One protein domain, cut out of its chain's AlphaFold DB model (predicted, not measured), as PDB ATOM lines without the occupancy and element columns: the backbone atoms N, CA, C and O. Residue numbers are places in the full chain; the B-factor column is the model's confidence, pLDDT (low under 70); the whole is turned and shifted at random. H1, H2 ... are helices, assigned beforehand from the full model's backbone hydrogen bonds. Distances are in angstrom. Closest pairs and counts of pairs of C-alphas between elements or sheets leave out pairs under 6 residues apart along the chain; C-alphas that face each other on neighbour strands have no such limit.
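What this domain is: This is residues 660 to 726 of the 773 residues of an uncharacterized protein of Daphnia pulex (UniProt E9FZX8). Long helix H3 makes the length; H1 and H2 gather near its first end, and H4 folds back at its last. The printed part has 67 residues, with helices H1 to H4 and no named strand. It is all helix and extended, with radius of gyration of the C-alphas 17.1 A and spans of 48 by 24 by 19 A.

Where its parts are: H1, residues 660 to 666, begins at C-alpha 660 (244.154, 170.098, 236.239). H2 holds residues 675 to 684, and H3 residues 687 to 712, 37.2 A. H4, residues 719 to 726, ends at C-alpha 726 (236.046, 192.524, 245.516).

How they stand to each other: H1 only just touches H2, closest C-alphas 660 and 678 at 6.5 A, and H3, 662 and 693 at 6.3 A, each with 3 pairs within 8 A. H3 and H4 are close but not clearly touching, C-alphas 712 and 720 being closest at 7.4 A. Every O i to N i+4 pair is within hydrogen-bond range in H1, H2 and H4, 21 of 22 in H3.

The domain as a whole: The printed part has no cut; pLDDT is under 70 at residues 666 to 673 and 718.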
ATOM      1  N   ALA A 660     245.525 169.586 236.293       77.31
ATOM      2  CA  ALA A 660     244.154 170.098 236.239       77.31
ATOM      3  C   ALA A 660     243.834 170.726 234.868       77.31
ATOM      4  O   ALA A 660     242.758 170.508 234.311       77.31
ATOM      5  N   TYR A 661     244.793 171.443 234.271       81.50
ATOM      6  CA  TYR A 661     244.676 171.966 232.908       81.50
ATOM      7  C   TYR A 661     244.574 170.855 231.845       81.50
ATOM      8  O   TYR A 661     243.785 170.990 230.908       81.50
ATOM      9  N   TYR A 662     245.304 169.743 231.999       79.38
ATOM     10  CA  TYR A 662     245.163 168.564 231.138       79.38
ATOM     11  C   TYR A 662     243.752 167.980 231.225       79.38
ATOM     12  O   TYR A 662     243.100 167.799 230.198       79.38
ATOM     13  N   VAL A 663     243.243 167.742 232.438       73.75
ATOM     14  CA  VAL A 663     241.898 167.179 232.635       73.75
ATOM     15  C   VAL A 663     240.825 168.096 232.037       73.75
ATOM     16  O   VAL A 663     240.006 167.634 231.240       73.75
ATOM     17  N   MET A 664     240.910 169.404 232.298       71.62
ATOM     18  CA  MET A 664     240.001 170.423 231.753       71.62
ATOM     19  C   MET A 664     240.048 170.549 230.216       71.62
ATOM     20  O   MET A 664     239.086 171.020 229.614       71.62
ATOM     21  N   THR A 665     241.141 170.148 229.557       71.75
ATOM     22  CA  THR A 665     241.274 170.231 228.089       71.75
ATOM     23  C   THR A 665     241.057 168.910 227.355       71.75
ATOM     24  O   THR A 665     240.779 168.937 226.156       71.75
ATOM     25  N   HIS A 666     241.136 167.768 228.043       67.38
ATOM     26  CA  HIS A 666     241.008 166.442 227.430       67.38
ATOM     27  C   HIS A 666     239.717 165.682 227.774       67.38
ATOM     28  O   HIS A 666     239.445 164.670 227.124       67.38
ATOM     29  N   HIS A 667     238.889 166.152 228.717       54.91
ATOM     30  CA  HIS A 667     237.672 165.439 229.125       54.91
ATOM     31  C   HIS A 667     236.365 166.212 228.910       54.91
ATOM     32  O   HIS A 667     235.844 166.859 229.806       54.91
ATOM     33  N   SER A 668     235.718 165.957 227.771       54.16
ATOM     34  CA  SER A 668     234.261 166.129 227.610       54.16
ATOM     35  C   SER A 668     233.451 164.948 228.190       54.16
ATOM     36  O   SER A 668     232.311 164.735 227.785       54.16
ATOM     37  N   LYS A 669     234.065 164.106 229.043       55.88
ATOM     38  CA  LYS A 669     233.533 162.798 229.489       55.88
ATOM     39  C   LYS A 669     233.990 162.325 230.886       55.88
ATOM     40  O   LYS A 669     233.891 161.137 231.169       55.88
ATOM     41  N   LEU A 670     234.487 163.204 231.758       53.59
ATOM     42  CA  LEU A 670     234.662 162.896 233.188       53.59
ATOM     43  C   LEU A 670     234.031 164.023 234.012       53.59
ATOM     44  O   LEU A 670     234.089 165.179 233.601       53.59
ATOM     45  N   GLY A 671     233.374 163.655 235.114       61.84
ATOM     46  CA  GLY A 671     232.738 164.591 236.045       61.84
ATOM     47  C   GLY A 671     233.722 165.135 237.080       61.84
ATOM     48  O   GLY A 671     234.923 165.206 236.826       61.84
ATOM     49  N   ASN A 672     233.204 165.492 238.257       59.97
ATOM     50  CA  ASN A 672     233.995 165.993 239.382       59.97
ATOM     51  C   ASN A 672     234.973 164.914 239.884       59.97
ATOM     52  O   ASN A 672     234.600 164.053 240.673       59.97
ATOM     53  N   LEU A 673     236.215 164.975 239.406       66.56
ATOM     54  CA  LEU A 673     237.344 164.183 239.894       66.56
ATOM     55  C   LEU A 673     238.009 164.908 241.064       66.56
ATOM     56  O   LEU A 673     238.246 166.118 240.993       66.56
ATOM     57  N   THR A 674     238.383 164.163 242.096       74.06
ATOM     58  CA  THR A 674     239.200 164.681 243.197       74.06
ATOM     59  C   THR A 674     240.626 165.023 242.726       74.06
ATOM     60  O   THR A 674     241.109 164.457 241.738       74.06
ATOM     61  N   PRO A 675     241.365 165.904 243.432       71.12
ATOM     62  CA  PRO A 675     242.764 166.200 243.108       71.12
ATOM     63  C   PRO A 675     243.657 164.948 243.034       71.12
ATOM     64  O   PRO A 675     244.500 164.847 242.143       71.12
ATOM     65  N   ALA A 676     243.420 163.959 243.903       71.56
ATOM     66  CA  ALA A 676     244.149 162.691 243.898       71.56
ATOM     67  C   ALA A 676     243.898 161.872 242.617       71.56
ATOM     68  O   ALA A 676     244.835 161.338 242.021       71.56
ATOM     69  N   GLU A 677     242.654 161.806 242.135       74.38
ATOM     70  CA  GLU A 677     242.328 161.132 240.871       74.38
ATOM     71  C   GLU A 677     242.897 161.874 239.657       74.38
ATOM     72  O   GLU A 677     243.362 161.234 238.710       74.38
ATOM     73  N   ILE A 678     242.919 163.212 239.692       72.88
ATOM     74  CA  ILE A 678     243.567 164.048 238.672       72.88
ATOM     75  C   ILE A 678     245.059 163.708 238.578       72.88
ATOM     76  O   ILE A 678     245.556 163.501 237.467       72.88
ATOM     77  N   ASP A 679     245.763 163.570 239.705       76.19
ATOM     78  CA  ASP A 679     247.183 163.200 239.712       76.19
ATOM     79  C   ASP A 679     247.428 161.727 239.333       76.19
ATOM     80  O   ASP A 679     248.395 161.434 238.624       76.19
ATOM     81  N   VAL A 680     246.529 160.795 239.671       78.25
ATOM     82  CA  VAL A 680     246.586 159.398 239.187       78.25
ATOM     83  C   VAL A 680     246.367 159.313 237.669       78.25
ATOM     84  O   VAL A 680     247.055 158.549 236.981       78.25
ATOM     85  N   LEU A 681     245.436 160.094 237.114       75.06
ATOM     86  CA  LEU A 681     245.211 160.189 235.668       75.06
ATOM     87  C   LEU A 681     246.403 160.850 234.969       75.06
ATOM     88  O   LEU A 681     246.923 160.296 234.001       75.06
ATOM     89  N   TRP A 682     246.896 161.972 235.496       79.19
ATOM     90  CA  TRP A 682     248.107 162.647 235.025       79.19
ATOM     91  C   TRP A 682     249.342 161.747 235.116       79.19
ATOM     92  O   TRP A 682     250.200 161.785 234.232       79.19
ATOM     93  N   GLY A 683     249.412 160.861 236.113       79.50
ATOM     94  CA  GLY A 683     250.386 159.776 236.225       79.50
ATOM     95  C   GLY A 683     250.450 158.913 234.961       79.50
ATOM     96  O   GLY A 683     251.539 158.721 234.417       79.50
ATOM     97  N   LYS A 684     249.285 158.502 234.443       80.06
ATOM     98  CA  LYS A 684     249.108 157.609 233.278       80.06
ATOM     99  C   LYS A 684     249.316 158.284 231.908       80.06
ATOM    100  O   LYS A 684     249.421 157.585 230.902       80.06
ATOM    101  N   VAL A 685     249.384 159.617 231.833       82.00
ATOM    102  CA  VAL A 685     249.612 160.365 230.575       82.00
ATOM    103  C   VAL A 685     251.021 160.105 230.023       82.00
ATOM    104  O   VAL A 685     251.982 160.034 230.786       82.00
ATOM    105  N   SER A 686     251.195 160.008 228.696       86.19
ATOM    106  CA  SER A 686     252.535 159.765 228.139       86.19
ATOM    107  C   SER A 686     253.486 160.943 228.364       86.19
ATOM    108  O   SER A 686     253.115 162.118 228.325       86.19
ATOM    109  N   ASP A 687     254.768 160.629 228.520       79.75
ATOM    110  CA  ASP A 687     255.803 161.573 228.950       79.75
ATOM    111  C   ASP A 687     256.119 162.694 227.921       79.75
ATOM    112  O   ASP A 687     256.792 163.690 228.218       79.75
ATOM    113  N   LYS A 688     255.581 162.545 226.699       80.69
ATOM    114  CA  LYS A 688     255.552 163.538 225.611       80.69
ATOM    115  C   LYS A 688     254.293 164.418 225.661       80.69
ATOM    116  O   LYS A 688     254.391 165.620 225.426       80.69
ATOM    117  N   GLN A 689     253.135 163.845 226.006       78.69
ATOM    118  CA  GLN A 689     251.893 164.593 226.241       78.69
ATOM    119  C   GLN A 689     252.002 165.472 227.492       78.69
ATOM    120  O   GLN A 689     251.655 166.648 227.408       78.69
ATOM    121  N   LYS A 690     252.574 164.967 228.602       83.19
ATOM    122  CA  LYS A 690     252.806 165.778 229.814       83.19
ATOM    123  C   LYS A 690     253.626 167.026 229.494       83.19
ATOM    124  O   LYS A 690     253.210 168.130 229.823       83.19
ATOM    125  N   LYS A 691     254.749 166.869 228.776       83.88
ATOM    126  CA  LYS A 691     255.605 167.997 228.373       83.88
ATOM    127  C   LYS A 691     254.851 169.022 227.510       83.88
ATOM    128  O   LYS A 691     254.875 170.199 227.846       83.88
ATOM    129  N   LYS A 692     254.133 168.580 226.470       86.12
ATOM    130  CA  LYS A 692     253.318 169.467 225.614       86.12
ATOM    131  C   LYS A 692     252.246 170.217 226.416       86.12
ATOM    132  O   LYS A 692     252.052 171.408 226.212       86.12
ATOM    133  N   CYS A 693     251.583 169.538 227.350       84.75
ATOM    134  CA  CYS A 693     250.546 170.137 228.186       84.75
ATOM    135  C   CYS A 693     251.112 171.124 229.225       84.75
ATOM    136  O   CYS A 693     250.492 172.150 229.478       84.75
ATOM    137  N   ILE A 694     252.308 170.872 229.773       85.50
ATOM    138  CA  ILE A 694     253.033 171.837 230.620       85.50
ATOM    139  C   ILE A 694     253.425 173.080 229.807       85.50
ATOM    140  O   ILE A 694     253.213 174.196 230.270       85.50
ATOM    141  N   GLU A 695     253.949 172.912 228.590       87.50
ATOM    142  CA  GLU A 695     254.316 174.032 227.708       87.50
ATOM    143  C   GLU A 695     253.083 174.867 227.298       87.50
ATOM    144  O   GLU A 695     253.133 176.097 227.308       87.50
ATOM    145  N   GLU A 696     251.941 174.228 227.024       85.56
ATOM    146  CA  GLU A 696     250.669 174.915 226.746       85.56
ATOM    147  C   GLU A 696     250.039 175.575 227.981       85.56
ATOM    148  O   GLU A 696     249.467 176.660 227.863       85.56
ATOM    149  N   HIS A 697     250.161 174.963 229.164       88.06
ATOM    150  CA  HIS A 697     249.726 175.544 230.440       88.06
ATOM    151  C   HIS A 697     250.536 176.795 230.781       88.06
ATOM    152  O   HIS A 697     249.957 177.850 231.036       88.06
ATOM    153  N   GLN A 698     251.867 176.706 230.694       84.31
ATOM    154  CA  GLN A 698     252.773 177.839 230.894       84.31
ATOM    155  C   GLN A 698     252.481 178.965 229.903       84.31
ATOM    156  O   GLN A 698     252.407 180.123 230.314       84.31
ATOM    157  N   LYS A 699     252.239 178.639 228.624       88.88
ATOM    158  CA  LYS A 699     251.833 179.644 227.639       88.88
ATOM    159  C   LYS A 699     250.506 180.304 228.026       88.88
ATOM    160  O   LYS A 699     250.458 181.524 228.104       88.88
ATOM    161  N   LYS A 700     249.455 179.541 228.347       84.56
ATOM    162  CA  LYS A 700     248.168 180.130 228.765       84.56
ATOM    163  C   LYS A 700     248.262 180.937 230.059       84.56
ATOM    164  O   LYS A 700     247.505 181.887 230.217       84.56
ATOM    165  N   HIS A 701     249.191 180.619 230.958       83.62
ATOM    166  CA  HIS A 701     249.462 181.449 232.130       83.62
ATOM    167  C   HIS A 701     250.169 182.768 231.762       83.62
ATOM    168  O   HIS A 701     249.894 183.797 232.377       83.62
ATOM    169  N   GLN A 702     251.041 182.775 230.750       84.12
ATOM    170  CA  GLN A 702     251.637 184.005 230.208       84.12
ATOM    171  C   GLN A 702     250.591 184.848 229.461       84.12
ATOM    172  O   GLN A 702     250.474 186.043 229.730       84.12
ATOM    173  N   ASP A 703     249.780 184.217 228.605       86.12
ATOM    174  CA  ASP A 703     248.673 184.854 227.878       86.12
ATOM    175  C   ASP A 703     247.640 185.456 228.866       86.12
ATOM    176  O   ASP A 703     247.208 186.597 228.691       86.12
ATOM    177  N   TYR A 704     247.305 184.742 229.954       89.00
ATOM    178  CA  TYR A 704     246.450 185.246 231.042       89.00
ATOM    179  C   TYR A 704     247.052 186.468 231.741       89.00
ATOM    180  O   TYR A 704     246.357 187.466 231.894       89.00
ATOM    181  N   VAL A 705     248.327 186.425 232.151       84.81
ATOM    182  CA  VAL A 705     248.972 187.568 232.828       84.81
ATOM    183  C   VAL A 705     248.985 188.798 231.917       84.81
ATOM    184  O   VAL A 705     248.681 189.895 232.378       84.81
ATOM    185  N   TYR A 706     249.257 188.622 230.622       86.50
ATOM    186  CA  TYR A 706     249.238 189.709 229.643       86.50
ATOM    187  C   TYR A 706     247.846 190.351 229.496       86.50
ATOM    188  O   TYR A 706     247.712 191.573 229.610       86.50
ATOM    189  N   GLU A 707     246.796 189.548 229.295       83.38
ATOM    190  CA  GLU A 707     245.423 190.063 229.187       83.38
ATOM    191  C   GLU A 707     244.889 190.599 230.532       83.38
ATOM    192  O   GLU A 707     244.108 191.549 230.543       83.38
ATOM    193  N   PHE A 708     245.362 190.079 231.671       86.56
ATOM    194  CA  PHE A 708     245.036 190.592 233.004       86.56
ATOM    195  C   PHE A 708     245.673 191.961 233.266       86.56
ATOM    196  O   PHE A 708     244.976 192.888 233.675       86.56
ATOM    197  N   GLU A 709     246.964 192.158 232.969       84.44
ATOM    198  CA  GLU A 709     247.574 193.493 233.065       84.44
ATOM    199  C   GLU A 709     246.876 194.504 232.141       84.44
ATOM    200  O   GLU A 709     246.720 195.674 232.491       84.44
ATOM    201  N   LYS A 710     246.465 194.066 230.948       84.50
ATOM    202  CA  LYS A 710     245.732 194.872 229.965       84.50
ATOM    203  C   LYS A 710     244.335 195.255 230.472       84.50
ATOM    204  O   LYS A 710     243.975 196.420 230.354       84.50
ATOM    205  N   PHE A 711     243.609 194.330 231.105       85.69
ATOM    206  CA  PHE A 711     242.351 194.597 231.812       85.69
ATOM    207  C   PHE A 711     242.541 195.610 232.955       85.69
ATOM    208  O   PHE A 711     241.838 196.620 233.010       85.69
ATOM    209  N   ILE A 712     243.551 195.420 233.811       84.19
ATOM    210  CA  ILE A 712     243.875 196.355 234.902       84.19
ATOM    211  C   ILE A 712     244.222 197.757 234.371       84.19
ATOM    212  O   ILE A 712     243.795 198.751 234.954       84.19
ATOM    213  N   ARG A 713     244.927 197.863 233.234       84.06
ATOM    214  CA  ARG A 713     245.227 199.143 232.558       84.06
ATOM    215  C   ARG A 713     244.004 199.834 231.941       84.06
ATOM    216  O   ARG A 713     244.117 201.002 231.580       84.06
ATOM    217  N   THR A 714     242.867 199.149 231.810       80.88
ATOM    218  CA  THR A 714     241.607 199.739 231.320       80.88
ATOM    219  C   THR A 714     240.638 200.176 232.420       80.88
ATOM    220  O   THR A 714     239.655 200.840 232.101       80.88
ATOM    221  N   LEU A 715     240.915 199.868 233.693       84.19
ATOM    222  CA  LEU A 715     240.116 200.339 234.830       84.19
ATOM    223  C   LEU A 715     240.552 201.741 235.276       84.19
ATOM    224  O   LEU A 715     241.745 202.035 235.385       84.19
ATOM    225  N   ASN A 716     239.588 202.602 235.602       81.50
ATOM    226  CA  ASN A 716     239.860 203.917 236.176       81.50
ATOM    227  C   ASN A 716     240.216 203.828 237.685       81.50
ATOM    228  O   ASN A 716     239.960 202.807 238.328       81.50
ATOM    229  N   PRO A 717     240.783 204.884 238.309       79.88
ATOM    230  CA  PRO A 717     241.241 204.826 239.703       79.88
ATOM    231  C   PRO A 717     240.165 204.539 240.763       79.88
ATOM    232  O   PRO A 717     240.522 204.149 241.875       79.88
ATOM    233  N   ALA A 718     238.875 204.737 240.470       69.69
ATOM    234  CA  ALA A 718     237.776 204.334 241.350       69.69
ATOM    235  C   ALA A 718     237.402 202.858 241.137       69.69
ATOM    236  O   ALA A 718     237.345 202.104 242.106       69.69
ATOM    237  N   GLU A 719     237.256 202.424 239.882       80.50
ATOM    238  CA  GLU A 719     237.002 201.020 239.516       80.50
ATOM    239  C   GLU A 719     238.103 200.088 240.039       80.50
ATOM    240  O   GLU A 719     237.808 199.023 240.577       80.50
ATOM    241  N   LEU A 720     239.367 200.519 239.972       79.25
ATOM    242  CA  LEU A 720     240.516 199.791 240.512       79.25
ATOM    243  C   LEU A 720     240.420 199.590 242.037       79.25
ATOM    244  O   LEU A 720     240.838 198.550 242.548       79.25
ATOM    245  N   ARG A 721     239.857 200.560 242.777       75.69
ATOM    246  CA  ARG A 721     239.610 200.421 244.224       75.69
ATOM    247  C   ARG A 721     238.486 199.422 244.488       75.69
ATOM    248  O   ARG A 721     238.695 198.497 245.267       75.69
ATOM    249  N   SER A 722     237.354 199.543 243.792       75.62
ATOM    250  CA  SER A 722     236.235 198.596 243.903       75.62
ATOM    251  C   SER A 722     236.655 197.162 243.562       75.62
ATOM    252  O   SER A 722     236.361 196.240 244.320       75.62
ATOM    253  N   TYR A 723     237.413 196.971 242.479       79.69
ATOM    254  CA  TYR A 723     237.962 195.671 242.088       79.69
ATOM    255  C   TYR A 723     238.918 195.103 243.152       79.69
ATOM    256  O   TYR A 723     238.840 193.922 243.485       79.69
ATOM    257  N   ARG A 724     239.768 195.942 243.763       81.19
ATOM    258  CA  ARG A 724     240.654 195.519 244.862       81.19
ATOM    259  C   ARG A 724     239.883 195.083 246.113       81.19
ATOM    260  O   ARG A 724     240.322 194.143 246.770       81.19
ATOM    261  N   THR A 725     238.753 195.715 246.431       76.88
ATOM    262  CA  THR A 725     237.867 195.273 247.524       76.88
ATOM    263  C   THR A 725     237.193 193.943 247.185       76.88
ATOM    264  O   THR A 725     237.241 193.020 247.990       76.88
ATOM    265  N   ILE A 726     236.658 193.788 245.971       79.81
ATOM    266  CA  ILE A 726     236.046 192.524 245.516       79.81
ATOM    267  C   ILE A 726     237.051 191.365 245.587       79.81
ATOM    268  O   ILE A 726     236.716 190.293 246.080       79.81
TER     269      ILE A 726